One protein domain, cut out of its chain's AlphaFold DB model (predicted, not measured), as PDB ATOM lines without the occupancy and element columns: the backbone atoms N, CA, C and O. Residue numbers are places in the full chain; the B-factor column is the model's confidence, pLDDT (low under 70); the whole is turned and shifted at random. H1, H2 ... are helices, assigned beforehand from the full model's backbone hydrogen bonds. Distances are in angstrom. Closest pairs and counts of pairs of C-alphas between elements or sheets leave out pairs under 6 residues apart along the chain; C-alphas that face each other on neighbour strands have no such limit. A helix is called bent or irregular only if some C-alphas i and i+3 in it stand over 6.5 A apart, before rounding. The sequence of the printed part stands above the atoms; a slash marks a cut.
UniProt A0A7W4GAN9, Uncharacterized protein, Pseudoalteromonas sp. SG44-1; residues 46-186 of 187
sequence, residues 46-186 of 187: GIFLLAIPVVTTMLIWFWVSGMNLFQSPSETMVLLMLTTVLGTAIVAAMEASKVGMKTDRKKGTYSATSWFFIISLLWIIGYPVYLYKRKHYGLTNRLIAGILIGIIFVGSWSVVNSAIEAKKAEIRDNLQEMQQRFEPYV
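AT A GLANCE: This is residues 46 to 186 of the 187 residues of an uncharacterized protein of Pseudoalteromonas sp. SG44-1 (UniProt A0A7W4GAN9). Five helices run up and down in a bundle whose length is drawn out by H5, the last and longest helix, which passes along H1 and sticks out past the body with residues 172 to 186 as a free arm. H1 and H2 lie side by side as a hairpin, while the shorter H3 and H4 form a second hairpin between H2 and the first turns of H5. The printed part has 141 residues with five named helices, in the order H1 H2 H3 H4 H5, and no named strand; the class is all helix. The whole is loose, with a radius of gyration of the C-alphas of 20.6 A, and spans 74 by 23 by 20 A.

IN THESE COORDINATES: Find C-alpha 46 at (24.121, 25.328, 15.766); from there H1 runs 24.7 A through residues 46 to 62. H2, residues 73 to 98, begins at C-alpha 73 at (45.260, 7.462, 26.830) and measures 37.0 A. H3 follows as residues 112 to 121, 14.4 A long, and H4 as residues 123 to 137, 21.0 A long. H5, residues 143 to 186, runs 62.9 A to C-alpha 186 at (72.258, -8.606, 38.256). H5 is irregular, but only just: C-alphas 181 and 184 are 6.9 A apart.

HOW THE PARTS SIT: In this bundle each helix runs against the one before it, and each two that follow each other form a helical hairpin. Look at the C-alphas of Leu 49 and Thr 88, 5.6 A apart, where H1 and H2 touch at a shallow tilt of 7 degrees. H2 touches H3 with residues 85 to 97 alone, closest at the C-alphas of Ala 93 and Ala 112, 4.5 A apart. H3 and H4 touch, closest at the C-alphas of Ile 119 and Gly 126, 4.6 A apart. H4 touches H5, closest at the C-alphas of Tyr 132 and Leu 143, 5.1 A apart. H5 touches H1 with residues 145 to 160 alone; they run the same way at a shallow tilt of 25 degrees, with the C-alphas of Thr 57 and Phe 153 closest at 5.6 A. H3 stays apart from H1 and H5. Every O i to N i+4 pair is within hydrogen-bond range in H2 and H3; H1 has 11 of 13, H4 7 of 11 and H5 38 of 40.

THE WHOLE: The two C-alphas farthest apart are those of Lys 106 and Tyr 185, at 75.2 A. Without residues 172 to 186, which stand free, the body spans 55 by 23 by 21 A. Look at residues 99 to 111 for the long link, from H2 to H3. The printed part has no cut, its mean pLDDT is 95.1, and no printed residue is under 70 in this model.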
ATOM      1  N   GLY A  46      24.013  25.117  14.334       91.25
ATOM      2  CA  GLY A  46      24.121  25.328  15.766       91.25
ATOM      3  C   GLY A  46      23.975  24.047  16.573       91.25
ATOM      4  O   GLY A  46      24.530  23.974  17.662       91.25
ATOM      5  N   ILE A  47      23.238  23.038  16.084       94.00
ATOM      6  CA  ILE A  47      23.133  21.750  16.794       94.00
ATOM      7  C   ILE A  47      24.468  21.017  16.699       94.00
ATOM      8  O   ILE A  47      24.981  20.574  17.718       94.00
ATOM      9  N   PHE A  48      25.071  20.961  15.510       95.88
ATOM     10  CA  PHE A  48      26.363  20.306  15.302       95.88
ATOM     11  C   PHE A  48      27.483  20.976  16.107       95.88
ATOM     12  O   PHE A  48      28.297  20.282  16.712       95.88
ATOM     13  N   LEU A  49      27.478  22.311  16.194       96.19
ATOM     14  CA  LEU A  49      28.441  23.058  17.009       96.19
ATOM     15  C   LEU A  49      28.390  22.686  18.492       96.19
ATOM     16  O   LEU A  49      29.433  22.688  19.140       96.19
ATOM     17  N   LEU A  50      27.205  22.380  19.027       97.25
ATOM     18  CA  LEU A  50      27.029  21.942  20.416       97.25
ATOM     19  C   LEU A  50      27.261  20.433  20.576       97.25
ATOM     20  O   LEU A  50      27.786  19.998  21.595       97.25
ATOM     21  N   ALA A  51      26.884  19.635  19.576       97.38
ATOM     22  CA  ALA A  51      26.979  18.183  19.624       97.38
ATOM     23  C   ALA A  51      28.431  17.693  19.645       97.38
ATOM     24  O   ALA A  51      28.722  16.751  20.373       97.38
ATOM     25  N   ILE A  52      29.341  18.336  18.900       97.94
ATOM     26  CA  ILE A  52      30.740  17.888  18.808       97.94
ATOM     27  C   ILE A  52      31.403  17.810  20.202       97.94
ATOM     28  O   ILE A  52      31.808  16.712  20.578       97.94
ATOM     29  N   PRO A  53      31.454  18.876  21.031       98.19
ATOM     30  CA  PRO A  53      32.051  18.773  22.366       98.19
ATOM     31  C   PRO A  53      31.298  17.829  23.314       98.19
ATOM     32  O   PRO A  53      31.920  17.213  24.178       98.19
ATOM     33  N   VAL A  54      29.975  17.681  23.162       98.38
ATOM     34  CA  VAL A  54      29.175  16.736  23.966       98.38
ATOM     35  C   VAL A  54      29.563  15.293  23.650       98.38
ATOM     36  O   VAL A  54      29.853  14.523  24.562       98.38
ATOM     37  N   VAL A  55      29.630  14.938  22.366       98.38
ATOM     38  CA  VAL A  55      30.056  13.607  21.916       98.38
ATOM     39  C   VAL A  55      31.494  13.344  22.341       98.38
ATOM     40  O   VAL A  55      31.774  12.283  22.890       98.38
ATOM     41  N   THR A  56      32.400  14.313  22.188       98.12
ATOM     42  CA  THR A  56      33.776  14.157  22.674       98.12
ATOM     43  C   THR A  56      33.823  13.953  24.185       98.12
ATOM     44  O   THR A  56      34.558  13.092  24.655       98.12
ATOM     45  N   THR A  57      33.015  14.682  24.959       98.25
ATOM     46  CA  THR A  57      32.918  14.474  26.413       98.25
ATOM     47  C   THR A  57      32.473  13.048  26.735       98.25
ATOM     48  O   THR A  57      33.066  12.400  27.594       98.25
ATOM     49  N   MET A  58      31.476  12.525  26.019       98.19
ATOM     50  CA  MET A  58      31.060  11.129  26.162       98.19
ATOM     51  C   MET A  58      32.196  10.160  25.815       98.19
ATOM     52  O   MET A  58      32.436   9.224  26.567       98.19
ATOM     53  N   LEU A  59      32.947  10.398  24.738       97.81
ATOM     54  CA  LEU A  59      34.104   9.570  24.388       97.81
ATOM     55  C   LEU A  59      35.185   9.601  25.480       97.81
ATOM     56  O   LEU A  59      35.739   8.562  25.819       97.81
ATOM     57  N   ILE A  60      35.447  10.756  26.092       97.38
ATOM     58  CA  ILE A  60      36.396  10.866  27.209       97.38
ATOM     59  C   ILE A  60      35.962   9.967  28.382       97.38
ATOM     60  O   ILE A  60      36.765   9.198  28.908       97.38
ATOM     61  N   TRP A  61      34.686  10.011  28.767       96.81
ATOM     62  CA  TRP A  61      34.187   9.242  29.911       96.81
ATOM     63  C   TRP A  61      34.003   7.752  29.624       96.81
ATOM     64  O   TRP A  61      34.405   6.926  30.434       96.81
ATOM     65  N   PHE A  62      33.402   7.392  28.492       96.44
ATOM     66  CA  PHE A  62      33.043   6.001  28.206       96.44
ATOM     67  C   PHE A  62      34.159   5.217  27.527       96.44
ATOM     68  O   PHE A  62      34.246   4.006  27.712       96.44
ATOM     69  N   TRP A  63      35.006   5.886  26.745       96.44
ATOM     70  CA  TRP A  63      36.077   5.220  26.016       96.44
ATOM     71  C   TRP A  63      37.425   5.422  26.699       96.44
ATOM     72  O   TRP A  63      38.026   4.442  27.132       96.44
ATOM     73  N   VAL A  64      37.876   6.669  26.875       94.50
ATOM     74  CA  VAL A  64      39.229   6.934  27.398       94.50
ATOM     75  C   VAL A  64      39.396   6.446  28.838       94.50
ATOM     76  O   VAL A  64      40.436   5.886  29.176       94.50
ATOM     77  N   SER A  65      38.368   6.575  29.681       90.31
ATOM     78  CA  SER A  65      38.417   6.074  31.065       90.31
ATOM     79  C   SER A  65      38.617   4.551  31.159       90.31
ATOM     80  O   SER A  65      39.210   4.070  32.124       90.31
ATOM     81  N   GLY A  66      38.165   3.798  30.150       92.06
ATOM     82  CA  GLY A  66      38.324   2.343  30.072       92.06
ATOM     83  C   GLY A  66      39.643   1.878  29.446       92.06
ATOM     84  O   GLY A  66      39.888   0.674  29.385       92.06
ATOM     85  N   MET A  67      40.489   2.792  28.959       92.62
ATOM     86  CA  MET A  67      41.747   2.432  28.306       92.62
ATOM     87  C   MET A  67      42.808   1.989  29.316       92.62
ATOM     88  O   MET A  67      43.016   2.606  30.363       92.62
ATOM     89  N   ASN A  68      43.552   0.943  28.954       92.88
ATOM     90  CA  ASN A  68      44.769   0.566  29.669       92.88
ATOM     91  C   ASN A  68      45.877   1.594  29.399       92.88
ATOM     92  O   ASN A  68      45.958   2.148  28.302       92.88
ATOM     93  N   LEU A  69      46.798   1.793  30.349       88.31
ATOM     94  CA  LEU A  69      47.903   2.749  30.171       88.31
ATOM     95  C   LEU A  69      48.791   2.448  28.954       88.31
ATOM     96  O   LEU A  69      49.347   3.371  28.367       88.31
ATOM     97  N   PHE A  70      48.876   1.183  28.539       87.38
ATOM     98  CA  PHE A  70      49.632   0.768  27.353       87.38
ATOM     99  C   PHE A  70      49.036   1.266  26.025       87.38
ATOM    100  O   PHE A  70      49.717   1.220  25.009       87.38
ATOM    101  N   GLN A  71      47.792   1.758  26.022       89.81
ATOM    102  CA  GLN A  71      47.128   2.321  24.839       89.81
ATOM    103  C   GLN A  71      47.265   3.854  24.748       89.81
ATOM    104  O   GLN A  71      46.457   4.494  24.087       89.81
ATOM    105  N   SER A  72      48.238   4.441  25.458       93.25
ATOM    106  CA  SER A  72      48.546   5.882  25.471       93.25
ATOM    107  C   SER A  72      47.315   6.811  25.603       93.25
ATOM    108  O   SER A  72      47.126   7.721  24.792       93.25
ATOM    109  N   PRO A  73      46.498   6.684  26.673       94.31
ATOM    110  CA  PRO A  73      45.260   7.462  26.830       94.31
ATOM    111  C   PRO A  73      45.478   8.985  26.767       94.31
ATOM    112  O   PRO A  73      44.600   9.717  26.323       94.31
ATOM    113  N   SER A  74      46.664   9.482  27.137       94.12
ATOM    114  CA  SER A  74      47.019  10.902  26.993       94.12
ATOM    115  C   SER A  74      47.107  11.376  25.542       94.12
ATOM    116  O   SER A  74      46.699  12.496  25.249       94.12
ATOM    117  N   GLU A  75      47.612  10.552  24.624       95.31
ATOM    118  CA  GLU A  75      47.664  10.897  23.199       95.31
ATOM    119  C   GLU A  75      46.258  10.898  22.603       95.31
ATOM    120  O   GLU A  75      45.894  11.820  21.871       95.31
ATOM    121  N   THR A  76      45.430   9.916  22.983       96.19
ATOM    122  CA  THR A  76      44.013   9.873  22.596       96.19
ATOM    123  C   THR A  76      43.268  11.109  23.082       96.19
ATOM    124  O   THR A  76      42.513  11.701  22.313       96.19
ATOM    125  N   MET A  77      43.520  11.553  24.316       95.88
ATOM    126  CA  MET A  77      42.995  12.819  24.819       95.88
ATOM    127  C   MET A  77      43.412  13.959  23.885       95.88
ATOM    128  O   MET A  77      42.545  14.616  23.308       95.88
ATOM    129  N   VAL A  78      44.714  14.185  23.663       96.81
ATOM    130  CA  VAL A  78      45.203  15.287  22.801       96.81
ATOM    131  C   VAL A  78      44.538  15.263  21.424       96.81
ATOM    132  O   VAL A  78      44.056  16.297  20.954       96.81
ATOM    133  N   LEU A  79      44.416  14.083  20.819       97.38
ATOM    134  CA  LEU A  79      43.737  13.902  19.542       97.38
ATOM    135  C   LEU A  79      42.251  14.292  19.601       97.38
ATOM    136  O   LEU A  79      41.767  14.995  18.709       97.38
ATOM    137  N   LEU A  80      41.523  13.872  20.639       97.44
ATOM    138  CA  LEU A  80      40.113  14.222  20.840       97.44
ATOM    139  C   LEU A  80      39.921  15.733  21.022       97.44
ATOM    140  O   LEU A  80      39.004  16.305  20.425       97.44
ATOM    141  N   MET A  81      40.791  16.403  21.784       97.69
ATOM    142  CA  MET A  81      40.756  17.863  21.931       97.69
ATOM    143  C   MET A  81      40.999  18.556  20.589       97.69
ATOM    144  O   MET A  81      40.184  19.386  20.187       97.69
ATOM    145  N   LEU A  82      42.068  18.197  19.873       98.19
ATOM    146  CA  LEU A  82      42.393  18.797  18.576       98.19
ATOM    147  C   LEU A  82      41.262  18.594  17.563       98.19
ATOM    148  O   LEU A  82      40.837  19.547  16.912       98.19
ATOM    149  N   THR A  83      40.718  17.380  17.482       98.00
ATOM    150  CA  THR A  83      39.606  17.052  16.579       98.00
ATOM    151  C   THR A  83      38.343  17.835  16.935       98.00
ATOM    152  O   THR A  83      37.633  18.298  16.047       98.00
ATOM    153  N   THR A  84      38.075  18.055  18.224       98.31
ATOM    154  CA  THR A  84      36.927  18.850  18.697       98.31
ATOM    155  C   THR A  84      37.081  20.323  18.340       98.31
ATOM    156  O   THR A  84      36.157  20.936  17.799       98.31
ATOM    157  N   VAL A  85      38.255  20.898  18.609       98.31
ATOM    158  CA  VAL A  85      38.560  22.303  18.311       98.31
ATOM    159  C   VAL A  85      38.506  22.550  16.804       98.31
ATOM    160  O   VAL A  85      37.786  23.442  16.354       98.31
ATOM    161  N   LEU A  86      39.182  21.717  16.008       98.38
ATOM    162  CA  LEU A  86      39.175  21.830  14.550       98.38
ATOM    163  C   LEU A  86      37.792  21.543  13.964       98.38
ATOM    164  O   LEU A  86      37.322  22.296  13.117       98.38
ATOM    165  N   GLY A  87      37.100  20.506  14.435       98.19
ATOM    166  CA  GLY A  87      35.758  20.158  13.971       98.19
ATOM    167  C   GLY A  87      34.757  21.288  14.210       98.19
ATOM    168  O   GLY A  87      34.036  21.684  13.295       98.19
ATOM    169  N   THR A  88      34.755  21.877  15.409       98.19
ATOM    170  CA  THR A  88      33.899  23.037  15.708       98.19
ATOM    171  C   THR A  88      34.291  24.277  14.900       98.19
ATOM    172  O   THR A  88      33.401  24.975  14.410       98.19
ATOM    173  N   ALA A  89      35.586  24.527  14.674       98.31
ATOM    174  CA  ALA A  89      36.055  25.619  13.820       98.31
ATOM    175  C   ALA A  89      35.624  25.452  12.352       98.31
ATOM    176  O   ALA A  89      35.166  26.415  11.737       98.31
ATOM    177  N   ILE A  90      35.720  24.237  11.799       98.25
ATOM    178  CA  ILE A  90      35.286  23.915  10.431       98.25
ATOM    179  C   ILE A  90      33.783  24.145  10.289       98.25
ATOM    180  O   ILE A  90      33.356  24.852   9.378       98.25
ATOM    181  N   VAL A  91      32.973  23.606  11.206       97.75
ATOM    182  CA  VAL A  91      31.513  23.771  11.160       97.75
ATOM    183  C   VAL A  91      31.125  25.249  11.259       97.75
ATOM    184  O   VAL A  91      30.286  25.717  10.489       97.75
ATOM    185  N   ALA A  92      31.769  26.008  12.147       97.06
ATOM    186  CA  ALA A  92      31.534  27.442  12.280       97.06
ATOM    187  C   ALA A  92      31.921  28.217  11.010       97.06
ATOM    188  O   ALA A  92      31.199  29.120  10.584       97.06
ATOM    189  N   ALA A  93      33.033  27.853  10.368       96.69
ATOM    190  CA  ALA A  93      33.464  28.458   9.112       96.69
ATOM    191  C   ALA A  93      32.501  28.134   7.961       96.69
ATOM    192  O   ALA A  93      32.136  29.024   7.193       96.69
ATOM    193  N   MET A  94      32.034  26.886   7.870       95.81
ATOM    194  CA  MET A  94      31.033  26.463   6.888       95.81
ATOM    195  C   MET A  94      29.722  27.228   7.068       95.81
ATOM    196  O   MET A  94      29.173  27.744   6.095       95.81
ATOM    197  N   GLU A  95      29.230  27.345   8.302       94.56
ATOM    198  CA  GLU A  95      28.026  28.119   8.594       94.56
ATOM    199  C   GLU A  95      28.219  29.602   8.262       94.56
ATOM    200  O   GLU A  95      27.395  30.183   7.554       94.56
ATOM    201  N   ALA A  96      29.335  30.196   8.692       94.50
ATOM    202  CA  ALA A  96      29.662  31.589   8.412       94.50
ATOM    203  C   ALA A  96      29.760  31.869   6.905       94.50
ATOM    204  O   ALA A  96      29.316  32.920   6.441       94.50
ATOM    205  N   SER A  97      30.301  30.926   6.131       93.44
ATOM    206  CA  SER A  97      30.360  31.003   4.672       93.44
ATOM    207  C   SER A  97      28.961  30.949   4.056       93.44
ATOM    208  O   SER A  97      28.633  31.788   3.216       93.44
ATOM    209  N   LYS A  98      28.100  30.030   4.515       91.75
ATOM    210  CA  LYS A  98      26.740  29.874   3.977       91.75
ATOM    211  C   LYS A  98      25.816  31.046   4.281       91.75
ATOM    212  O   LYS A  98      25.001  31.385   3.432       91.75
ATOM    213  N   VAL A  99      25.934  31.660   5.457       90.69
ATOM    214  CA  VAL A  99      25.141  32.852   5.809       90.69
ATOM    215  C   VAL A  99      25.769  34.160   5.309       90.69
ATOM    216  O   VAL A  99      25.249  35.238   5.582       90.69
ATOM    217  N   GLY A 100      26.896  34.086   4.593       90.81
ATOM    218  CA  GLY A 100      27.555  35.255   4.014       90.81
ATOM    219  C   GLY A 100      28.125  36.220   5.056       90.81
ATOM    220  O   GLY A 100      28.044  37.436   4.869       90.81
ATOM    221  N   MET A 101      28.702  35.715   6.155       91.00
ATOM    222  CA  MET A 101      29.335  36.572   7.162       91.00
ATOM    223  C   MET A 101      30.499  37.353   6.544       91.00
ATOM    224  O   MET A 101      31.511  36.786   6.128       91.00
ATOM    225  N   LYS A 102      30.351  38.680   6.508       91.38
ATOM    226  CA  LYS A 102      31.390  39.625   6.091       91.38
ATOM    227  C   LYS A 102      32.052  40.264   7.306       91.38
ATOM    228  O   LYS A 102      31.415  40.482   8.342       91.38
ATOM    229  N   THR A 103      33.328  40.597   7.146       92.44
ATOM    230  CA  THR A 103      34.083  41.335   8.156       92.44
ATOM    231  C   THR A 103      33.534  42.755   8.276       92.44
ATOM    232  O   THR A 103      33.607  43.530   7.326       92.44
ATOM    233  N   ASP A 104      33.011  43.101   9.450       90.56
ATOM    234  CA  ASP A 104      32.609  44.459   9.815       90.56
ATOM    235  C   ASP A 104      33.223  44.792  11.177       90.56
ATOM    236  O   ASP A 104      32.801  44.299  12.229       90.56
ATOM    237  N   ARG A 105      34.238  45.661  11.155       85.81
ATOM    238  CA  ARG A 105      34.986  46.066  12.351       85.81
ATOM    239  C   ARG A 105      34.116  46.829  13.353       85.81
ATOM    240  O   ARG A 105      34.388  46.749  14.546       85.81
ATOM    241  N   LYS A 106      33.063  47.527  12.904       86.69
ATOM    242  CA  LYS A 106      32.154  48.273  13.792       86.69
ATOM    243  C   LYS A 106      31.227  47.333  14.555       86.69
ATOM    244  O   LYS A 106      30.926  47.575  15.719       86.69
ATOM    245  N   LYS A 107      30.788  46.249  13.911       79.69
ATOM    246  CA  LYS A 107      29.908  45.237  14.522       79.69
ATOM    247  C   LYS A 107      30.681  44.098  15.190       79.69
ATOM    248  O   LYS A 107      30.075  43.276  15.885       79.69
ATOM    249  N   GLY A 108      32.001  44.046  15.005       84.56
ATOM    250  CA  GLY A 108      32.845  42.948  15.473       84.56
ATOM    251  C   GLY A 108      32.428  41.619  14.846       84.56
ATOM    252  O   GLY A 108      32.339  40.613  15.547       84.56
ATOM    253  N   THR A 109      32.059  41.642  13.564       88.12
ATOM    254  CA  THR A 109      31.808  40.434  12.777       88.12
ATOM    255  C   THR A 109      33.018  40.157  11.903       88.12
ATOM    256  O   THR A 109      33.691  41.078  11.438       88.12
ATOM    257  N   TYR A 110      33.298  38.881  11.684       93.81
ATOM    258  CA  TYR A 110      34.466  38.422  10.949       93.81
ATOM    259  C   TYR A 110      34.042  37.502   9.803       93.81
ATOM    260  O   TYR A 110      32.934  36.961   9.810       93.81
ATOM    261  N   SER A 111      34.913  37.346   8.808       94.75
ATOM    262  CA  SER A 111      34.704  36.399   7.714       94.75
ATOM    263  C   SER A 111      34.756  34.948   8.205       94.75
ATOM    264  O   SER A 111      35.263  34.659   9.290       94.75
ATOM    265  N   ALA A 112      34.274  34.018   7.376       96.38
ATOM    266  CA  ALA A 112      34.355  32.581   7.645       96.38
ATOM    267  C   ALA A 112      35.783  32.117   7.985       96.38
ATOM    268  O   ALA A 112      35.989  31.416   8.974       96.38
ATOM    269  N   THR A 113      36.773  32.569   7.213       96.12
ATOM    270  CA  THR A 113      38.190  32.250   7.433       96.12
ATOM    271  C   THR A 113      38.696  32.808   8.759       96.12
ATOM    272  O   THR A 113      39.393  32.123   9.498       96.12
ATOM    273  N   SER A 114      38.326  34.040   9.107       96.81
ATOM    274  CA  SER A 114      38.709  34.616  10.395       96.81
ATOM    275  C   SER A 114      38.087  33.854  11.565       96.81
ATOM    276  O   SER A 114      38.785  33.577  12.535       96.81
ATOM    277  N   TRP A 115      36.813  33.458  11.472       97.12
ATOM    278  CA  TRP A 115      36.171  32.643  12.505       97.12
ATOM    279  C   TRP A 115      36.817  31.271  12.671       97.12
ATOM    280  O   TRP A 115      36.990  30.835  13.807       97.12
ATOM    281  N   PHE A 116      37.233  30.631  11.574       98.19
ATOM    282  CA  PHE A 116      38.000  29.388  11.628       98.19
ATOM    283  C   PHE A 116      39.245  29.537  12.514       98.19
ATOM    284  O   PHE A 116      39.429  28.769  13.456       98.19
ATOM    285  N   PHE A 117      40.074  30.553  12.257       98.12
ATOM    286  CA  PHE A 117      41.300  30.771  13.028       98.12
ATOM    287  C   PHE A 117      41.026  31.230  14.462       98.12
ATOM    288  O   PHE A 117      41.681  30.751  15.381       98.12
ATOM    289  N   ILE A 118      40.037  32.105  14.676       97.62
ATOM    290  CA  ILE A 118      39.646  32.557  16.019       97.62
ATOM    291  C   ILE A 118      39.225  31.362  16.883       97.62
ATOM    292  O   ILE A 118      39.671  31.248  18.019       97.62
ATOM    293  N   ILE A 119      38.399  30.455  16.357       97.94
ATOM    294  CA  ILE A 119      37.947  29.279  17.110       97.94
ATOM    295  C   ILE A 119      39.078  28.257  17.259       97.94
ATOM    296  O   ILE A 119      39.226  27.688  18.333       97.94
ATOM    297  N   SER A 120      39.900  28.050  16.227       97.94
ATOM    298  CA  SER A 120      41.000  27.076  16.282       97.94
ATOM    299  C   SER A 120      42.088  27.470  17.284       97.94
ATOM    300  O   SER A 120      42.609  26.617  17.992       97.94
ATOM    301  N   LEU A 121      42.436  28.760  17.351       97.75
ATOM    302  CA  LEU A 121      43.535  29.258  18.187       97.75
ATOM    303  C   LEU A 121      43.074  29.702  19.577       97.75
ATOM    304  O   LEU A 121      43.829  29.606  20.538       97.75
ATOM    305  N   LEU A 122      41.844  30.207  19.694       97.56
ATOM    306  CA  LEU A 122      41.314  30.793  20.925       97.56
ATOM    307  C   LEU A 122      39.995  30.132  21.321       97.56
ATOM    308  O   LEU A 122      39.063  30.828  21.707       97.56
ATOM    309  N   TRP A 123      39.895  28.804  21.233       97.94
ATOM    310  CA  TRP A 123      38.632  28.065  21.373       97.94
ATOM    311  C   TRP A 123      37.787  28.488  22.584       97.94
ATOM    312  O   TRP A 123      36.612  28.806  22.419       97.94
ATOM    313  N   ILE A 124      38.397  28.612  23.769       97.06
ATOM    314  CA  ILE A 124      37.721  28.993  25.026       97.06
ATOM    315  C   ILE A 124      36.939  30.312  24.907       97.06
ATOM    316  O   ILE A 124      35.870  30.449  25.495       97.06
ATOM    317  N   ILE A 125      37.446  31.275  24.134       97.19
ATOM    318  CA  ILE A 125      36.832  32.602  23.959       97.19
ATOM    319  C   ILE A 125      36.094  32.680  22.617       97.19
ATOM    320  O   ILE A 125      34.949  33.123  22.543       97.19
ATOM    321  N   GLY A 126      36.741  32.231  21.545       97.12
ATOM    322  CA  GLY A 126      36.251  32.276  20.176       97.12
ATOM    323  C   GLY A 126      34.960  31.494  19.976       97.12
ATOM    324  O   GLY A 126      34.063  31.987  19.295       97.12
ATOM    325  N   TYR A 127      34.824  30.322  20.602       97.56
ATOM    326  CA  TYR A 127      33.634  29.484  20.459       97.56
ATOM    327  C   TYR A 127      32.376  30.118  21.091       97.56
ATOM    328  O   TYR A 127      31.386  30.294  20.371       97.56
ATOM    329  N   PRO A 128      32.378  30.570  22.366       97.12
ATOM    330  CA  PRO A 128      31.241  31.307  22.922       97.12
ATOM    331  C   PRO A 128      30.934  32.596  22.152       97.12
ATOM    332  O   PRO A 128      29.777  32.870  21.822       97.12
ATOM    333  N   VAL A 129      31.964  33.379  21.812       96.88
ATOM    334  CA  VAL A 129      31.789  34.645  21.087       96.88
ATOM    335  C   VAL A 129      31.157  34.410  19.712       96.88
ATOM    336  O   VAL A 129      30.256  35.159  19.324       96.88
ATOM    337  N   TYR A 130      31.551  33.347  19.007       96.62
ATOM    338  CA  TYR A 130      30.910  32.936  17.761       96.62
ATOM    339  C   TYR A 130      29.420  32.649  17.972       96.62
ATOM    340  O   TYR A 130      28.579  33.282  17.331       96.62
ATOM    341  N   LEU A 131      29.073  31.775  18.928       96.44
ATOM    342  CA  LEU A 131      27.682  31.393  19.211       96.44
ATOM    343  C   LEU A 131      26.783  32.585  19.569       96.44
ATOM    344  O   LEU A 131      25.601  32.587  19.220       96.44
ATOM    345  N   TYR A 132      27.341  33.606  20.220       95.56
ATOM    346  CA  TYR A 132      26.656  34.867  20.485       95.56
ATOM    347  C   TYR A 132      26.442  35.705  19.216       95.56
ATOM    348  O   TYR A 132      25.352  36.242  19.001       95.56
ATOM    349  N   LYS A 133      27.470  35.835  18.367       93.50
ATOM    350  CA  LYS A 133      27.447  36.695  17.170       93.50
ATOM    351  C   LYS A 133      26.541  36.173  16.055       93.50
ATOM    352  O   LYS A 133      26.073  36.978  15.247       93.50
ATOM    353  N   ARG A 134      26.206  34.881  16.063       92.38
ATOM    354  CA  ARG A 134      25.235  34.244  15.152       92.38
ATOM    355  C   ARG A 134      23.892  34.980  15.070       92.38
ATOM    356  O   ARG A 134      23.325  35.089  13.985       92.38
ATOM    357  N   LYS A 135      23.431  35.590  16.170       90.25
ATOM    358  CA  LYS A 135      22.160  36.341  16.207       90.25
ATOM    359  C   LYS A 135      22.091  37.513  15.221       90.25
ATOM    360  O   LYS A 135      21.005  37.888  14.798       90.25
ATOM    361  N   HIS A 136      23.234  38.093  14.840       88.31
ATOM    362  CA  HIS A 136      23.275  39.200  13.877       88.31
ATOM    363  C   HIS A 136      22.977  38.764  12.437       88.31
ATOM    364  O   HIS A 136      22.727  39.618  11.592       88.31
ATOM    365  N   TYR A 137      22.981  37.456  12.177       87.50
ATOM    366  CA  TYR A 137      22.741  36.850  10.868       87.50
ATOM    367  C   TYR A 137      21.440  36.030  10.842       87.50
ATOM    368  O   TYR A 137      21.283  35.149  10.005       87.50
ATOM    369  N   GLY A 138      20.513  36.287  11.776       87.81
ATOM    370  CA  GLY A 138      19.213  35.604  11.839       87.81
ATOM    371  C   GLY A 138      19.254  34.171  12.386       87.81
ATOM    372  O   GLY A 138      18.243  33.481  12.352       87.81
ATOM    373  N   LEU A 139      20.401  33.720  12.906       89.75
ATOM    374  CA  LEU A 139      20.562  32.400  13.521       89.75
ATOM    375  C   LEU A 139      20.216  32.434  15.019       89.75
ATOM    376  O   LEU A 139      20.366  33.458  15.691       89.75
ATOM    377  N   THR A 140      19.816  31.291  15.581       91.06
ATOM    378  CA  THR A 140      19.491  31.179  17.010       91.06
ATOM    379  C   THR A 140      20.726  31.402  17.887       91.06
ATOM    380  O   THR A 140      21.767  30.765  17.708       91.06
ATOM    381  N   ASN A 141      20.595  32.274  18.891       93.62
ATOM    382  CA  ASN A 141      21.623  32.478  19.907       93.62
ATOM    383  C   ASN A 141      21.691  31.261  20.841       93.62
ATOM    384  O   ASN A 141      20.717  30.947  21.521       93.62
ATOM    385  N   ARG A 142      22.851  30.603  20.898       94.94
ATOM    386  CA  ARG A 142      23.086  29.425  21.751       94.94
ATOM    387  C   ARG A 142      24.249  29.622  22.719       94.94
ATOM    388  O   ARG A 142      24.847  28.649  23.163       94.94
ATOM    389  N   LEU A 143      24.566  30.878  23.048       95.94
ATOM    390  CA  LEU A 143      25.687  31.237  23.917       95.94
ATOM    391  C   LEU A 143      25.661  30.486  25.255       95.94
ATOM    392  O   LEU A 143      26.663  29.891  25.627       95.94
ATOM    393  N   ILE A 144      24.524  30.493  25.959       96.06
ATOM    394  CA  ILE A 144      24.412  29.883  27.295       96.06
ATOM    395  C   ILE A 144      24.684  28.378  27.218       96.06
ATOM    396  O   ILE A 144      25.508  27.864  27.967       96.06
ATOM    397  N   ALA A 145      24.055  27.687  26.262       96.19
ATOM    398  CA  ALA A 145      24.294  26.265  26.032       96.19
ATOM    399  C   ALA A 145      25.767  25.987  25.686       96.19
ATOM    400  O   ALA A 145      26.360  25.062  26.230       96.19
ATOM    401  N   GLY A 146      26.373  26.820  24.835       96.19
ATOM    402  CA  GLY A 146      27.784  26.714  24.474       96.19
ATOM    403  C   GLY A 146      28.740  26.911  25.649       96.19
ATOM    404  O   GLY A 146      29.703  26.162  25.765       96.19
ATOM    405  N   ILE A 147      28.469  27.869  26.543       97.94
ATOM    406  CA  ILE A 147      29.267  28.087  27.760       97.94
ATOM    407  C   ILE A 147      29.150  26.882  28.694       97.94
ATOM    408  O   ILE A 147      30.170  26.370  29.146       97.94
ATOM    409  N   LEU A 148      27.929  26.404  28.954       98.19
ATOM    410  CA  LEU A 148      27.705  25.242  29.818       98.19
ATOM    411  C   LEU A 148      28.438  24.005  29.286       98.19
ATOM    412  O   LEU A 148      29.173  23.358  30.028       98.19
ATOM    413  N   ILE A 149      28.300  23.721  27.990       97.69
ATOM    414  CA  ILE A 149      28.995  22.609  27.332       97.69
ATOM    415  C   ILE A 149      30.513  22.808  27.369       97.69
ATOM    416  O   ILE A 149      31.239  21.859  27.649       97.69
ATOM    417  N   GLY A 150      31.001  24.030  27.141       97.44
ATOM    418  CA  GLY A 150      32.425  24.351  27.222       97.44
ATOM    419  C   GLY A 150      33.011  24.077  28.607       97.44
ATOM    420  O   GLY A 150      34.065  23.454  28.707       97.44
ATOM    421  N   ILE A 151      32.306  24.470  29.673       98.44
ATOM    422  CA  ILE A 151      32.712  24.200  31.061       98.44
ATOM    423  C   ILE A 151      32.728  22.694  31.336       98.44
ATOM    424  O   ILE A 151      33.708  22.189  31.877       98.44
ATOM    425  N   ILE A 152      31.677  21.970  30.940       98.31
ATOM    426  CA  ILE A 152      31.588  20.516  31.135       98.31
ATOM    427  C   ILE A 152      32.719  19.793  30.392       98.31
ATOM    428  O   ILE A 152      33.349  18.900  30.961       98.31
ATOM    429  N   PHE A 153      33.003  20.187  29.151       98.06
ATOM    430  CA  PHE A 153      34.060  19.595  28.333       98.06
ATOM    431  C   PHE A 153      35.448  19.828  28.943       98.06
ATOM    432  O   PHE A 153      36.185  18.870  29.178       98.06
ATOM    433  N   VAL A 154      35.789  21.080  29.269       97.88
ATOM    434  CA  VAL A 154      37.084  21.433  29.881       97.88
ATOM    435  C   VAL A 154      37.230  20.812  31.275       97.88
ATOM    436  O   VAL A 154      38.303  20.323  31.627       97.88
ATOM    437  N   GLY A 155      36.151  20.776  32.058       97.94
ATOM    438  CA  GLY A 155      36.127  20.130  33.369       97.94
ATOM    439  C   GLY A 155      36.361  18.623  33.274       97.94
ATOM    440  O   GLY A 155      37.228  18.094  33.966       97.94
ATOM    441  N   SER A 156      35.653  17.942  32.368       96.94
ATOM    442  CA  SER A 156      35.818  16.501  32.125       96.94
ATOM    443  C   SER A 156      37.234  16.165  31.674       96.94
ATOM    444  O   SER A 156      37.839  15.223  32.181       96.94
ATOM    445  N   TRP A 157      37.783  16.977  30.768       96.81
ATOM    446  CA  TRP A 157      39.169  16.863  30.342       96.81
ATOM    447  C   TRP A 157      40.140  16.931  31.520       96.81
ATOM    448  O   TRP A 157      40.988  16.055  31.668       96.81
ATOM    449  N   SER A 158      40.000  17.962  32.359       97.38
ATOM    450  CA  SER A 158      40.874  18.194  33.509       97.38
ATOM    451  C   SER A 158      40.848  17.013  34.482       97.38
ATOM    452  O   SER A 158      41.897  16.471  34.820       97.38
ATOM    453  N   VAL A 159      39.649  16.543  34.851       97.88
ATOM    454  CA  VAL A 159      39.469  15.423  35.790       97.88
ATOM    455  C   VAL A 159      40.113  14.137  35.269       97.88
ATOM    456  O   VAL A 159      40.888  13.504  35.987       97.88
ATOM    457  N   VAL A 160      39.830  13.751  34.021       96.00
ATOM    458  CA  VAL A 160      40.378  12.511  33.448       96.00
ATOM    459  C   VAL A 160      41.890  12.616  33.248       96.00
ATOM    460  O   VAL A 160      42.610  11.665  33.546       96.00
ATOM    461  N   ASN A 161      42.396  13.773  32.818       95.38
ATOM    462  CA  ASN A 161      43.831  13.983  32.654       95.38
ATOM    463  C   ASN A 161      44.581  13.883  33.993       95.38
ATOM    464  O   ASN A 161      45.597  13.197  34.073       95.38
ATOM    465  N   SER A 162      44.052  14.488  35.061       96.44
ATOM    466  CA  SER A 162      44.618  14.348  36.409       96.44
ATOM    467  C   SER A 162      44.622  12.895  36.891       96.44
ATOM    468  O   SER A 162      45.612  12.449  37.468       96.44
ATOM    469  N   ALA A 163      43.558  12.134  36.617       95.69
ATOM    470  CA  ALA A 163      43.492  10.717  36.974       95.69
ATOM    471  C   ALA A 163      44.520   9.863  36.207       95.69
ATOM    472  O   ALA A 163      45.112   8.947  36.780       95.69
ATOM    473  N   ILE A 164      44.763  10.163  34.926       93.94
ATOM    474  CA  ILE A 164      45.781   9.478  34.114       93.94
ATOM    475  C   ILE A 164      47.187   9.768  34.649       93.94
ATOM    476  O   ILE A 164      47.978   8.839  34.802       93.94
ATOM    477  N   GLU A 165      47.500  11.028  34.955       94.25
ATOM    478  CA  GLU A 165      48.820  11.402  35.479       94.25
ATOM    479  C   GLU A 165      49.093  10.780  36.855       94.25
ATOM    480  O   GLU A 165      50.193  10.279  37.084       94.25
ATOM    481  N   ALA A 166      48.084  10.699  37.729       95.75
ATOM    482  CA  ALA A 166      48.209  10.002  39.008       95.75
ATOM    483  C   ALA A 166      48.568   8.515  38.823       95.75
ATOM    484  O   ALA A 166      49.523   8.028  39.426       95.75
ATOM    485  N   LYS A 167      47.872   7.805  37.922       93.81
ATOM    486  CA  LYS A 167      48.174   6.392  37.625       93.81
ATOM    487  C   LYS A 167      49.547   6.194  36.977       93.81
ATOM    488  O   LYS A 167      50.209   5.190  37.228       93.81
ATOM    489  N   LYS A 168      49.985   7.126  36.123       93.81
ATOM    490  CA  LYS A 168      51.331   7.080  35.527       93.81
ATOM    491  C   LYS A 168      52.424   7.230  36.579       93.81
ATOM    492  O   LYS A 168      53.441   6.551  36.463       93.81
ATOM    493  N   ALA A 169      52.231   8.120  37.553       95.38
ATOM    494  CA  ALA A 169      53.175   8.314  38.649       95.38
ATOM    495  C   ALA A 169      53.311   7.030  39.478       95.38
ATOM    496  O   ALA A 169      54.414   6.516  39.609       95.38
ATOM    497  N   GLU A 170      52.189   6.433  39.885       95.19
ATOM    498  CA  GLU A 170      52.174   5.171  40.638       95.19
ATOM    499  C   GLU A 170      52.908   4.033  39.903       95.19
ATOM    500  O   GLU A 170      53.730   3.329  40.483       95.19
ATOM    501  N   ILE A 171      52.668   3.864  38.598       93.62
ATOM    502  CA  ILE A 171      53.356   2.829  37.807       93.62
ATOM    503  C   ILE A 171      54.853   3.113  37.687       93.62
ATOM    504  O   ILE A 171      55.653   2.178  37.717       93.62
ATOM    505  N   ARG A 172      55.243   4.381  37.538       94.38
ATOM    506  CA  ARG A 172      56.655   4.765  37.484       94.38
ATOM    507  C   ARG A 172      57.361   4.425  38.794       94.38
ATOM    508  O   ARG A 172      58.446   3.856  38.734       94.38
ATOM    509  N   ASP A 173      56.734   4.718  39.925       96.69
ATOM    510  CA  ASP A 173      57.286   4.430  41.248       96.69
ATOM    511  C   ASP A 173      57.405   2.910  41.459       96.69
ATOM    512  O   ASP A 173      58.489   2.411  41.760       96.69
ATOM    513  N   ASN A 174      56.358   2.141  41.131       96.38
ATOM    514  CA  ASN A 174      56.387   0.672  41.179       96.38
ATOM    515  C   ASN A 174      57.491   0.065  40.287       96.38
ATOM    516  O   ASN A 174      58.126  -0.926  40.650       96.38
ATOM    517  N   LEU A 175      57.734   0.636  39.099       95.81
ATOM    518  CA  LEU A 175      58.818   0.200  38.212       95.81
ATOM    519  C   LEU A 175      60.198   0.496  38.808       95.81
ATOM    520  O   LEU A 175      61.090  -0.344  38.695       95.81
ATOM    521  N   GLN A 176      60.374   1.652  39.452       96.75
ATOM    522  CA  GLN A 176      61.620   1.996  40.136       96.75
ATOM    523  C   GLN A 176      61.887   1.068  41.323       96.75
ATOM    524  O   GLN A 176      63.004   0.572  41.463       96.75
ATOM    525  N   GLU A 177      60.866   0.764  42.126       96.75
ATOM    526  CA  GLU A 177      60.973  -0.196  43.226       96.75
ATOM    527  C   GLU A 177      61.342  -1.597  42.727       96.75
ATOM    528  O   GLU A 177      62.237  -2.246  43.275       96.75
ATOM    529  N   MET A 178      60.706  -2.066  41.647       95.62
ATOM    530  CA  MET A 178      61.072  -3.342  41.029       95.62
ATOM    531  C   MET A 178      62.515  -3.321  40.522       95.62
ATOM    532  O   MET A 178      63.261  -4.263  40.783       95.62
ATOM    533  N   GLN A 179      62.939  -2.249  39.847       95.69
ATOM    534  CA  GLN A 179      64.309  -2.115  39.356       95.69
ATOM    535  C   GLN A 179      65.331  -2.167  40.503       95.69
ATOM    536  O   GLN A 179      66.304  -2.915  40.411       95.69
ATOM    537  N   GLN A 180      65.079  -1.456  41.606       96.12
ATOM    538  CA  GLN A 180      65.919  -1.495  42.808       96.12
ATOM    539  C   GLN A 180      65.950  -2.889  43.448       96.12
ATOM    540  O   GLN A 180      66.995  -3.342  43.912       96.12
ATOM    541  N   ARG A 181      64.821  -3.609  43.438       96.00
ATOM    542  CA  ARG A 181      64.731  -4.979  43.960       96.00
ATOM    543  C   ARG A 181      65.537  -5.984  43.135       96.00
ATOM    544  O   ARG A 181      66.049  -6.945  43.704       96.00
ATOM    545  N   PHE A 182      65.627  -5.789  41.819       94.50
ATOM    546  CA  PHE A 182      66.371  -6.679  40.921       94.50
ATOM    547  C   PHE A 182      67.861  -6.341  40.807       94.50
ATOM    548  O   PHE A 182      68.649  -7.238  40.525       94.50
ATOM    549  N   GLU A 183      68.267  -5.099  41.080       95.00
ATOM    550  CA  GLU A 183      69.669  -4.665  41.041       95.00
ATOM    551  C   GLU A 183      70.669  -5.593  41.775       95.00
ATOM    552  O   GLU A 183      71.718  -5.880  41.193       95.00
ATOM    553  N   PRO A 184      70.387  -6.134  42.982       94.94
ATOM    554  CA  PRO A 184      71.311  -7.054  43.654       94.94
ATOM    555  C   PRO A 184      71.450  -8.431  42.987       94.94
ATOM    556  O   PRO A 184      72.398  -9.137  43.302       94.94
ATOM    557  N   TYR A 185      70.539  -8.832  42.094       94.00
ATOM    558  CA  TYR A 185      70.605 -10.130  41.399       94.00
ATOM    559  C   TYR A 185      71.335 -10.058  40.052       94.00
ATOM    560  O   TYR A 185      71.606 -11.093  39.447       94.00
ATOM    561  N   VAL A 186      71.598  -8.847  39.551       88.81
ATOM    562  CA  VAL A 186      72.258  -8.606  38.256       88.81
ATOM    563  C   VAL A 186      73.773  -8.397  38.418       88.81
ATOM    564  O   VAL A 186      74.505  -8.456  37.431       88.81
TER     565      VAL A 186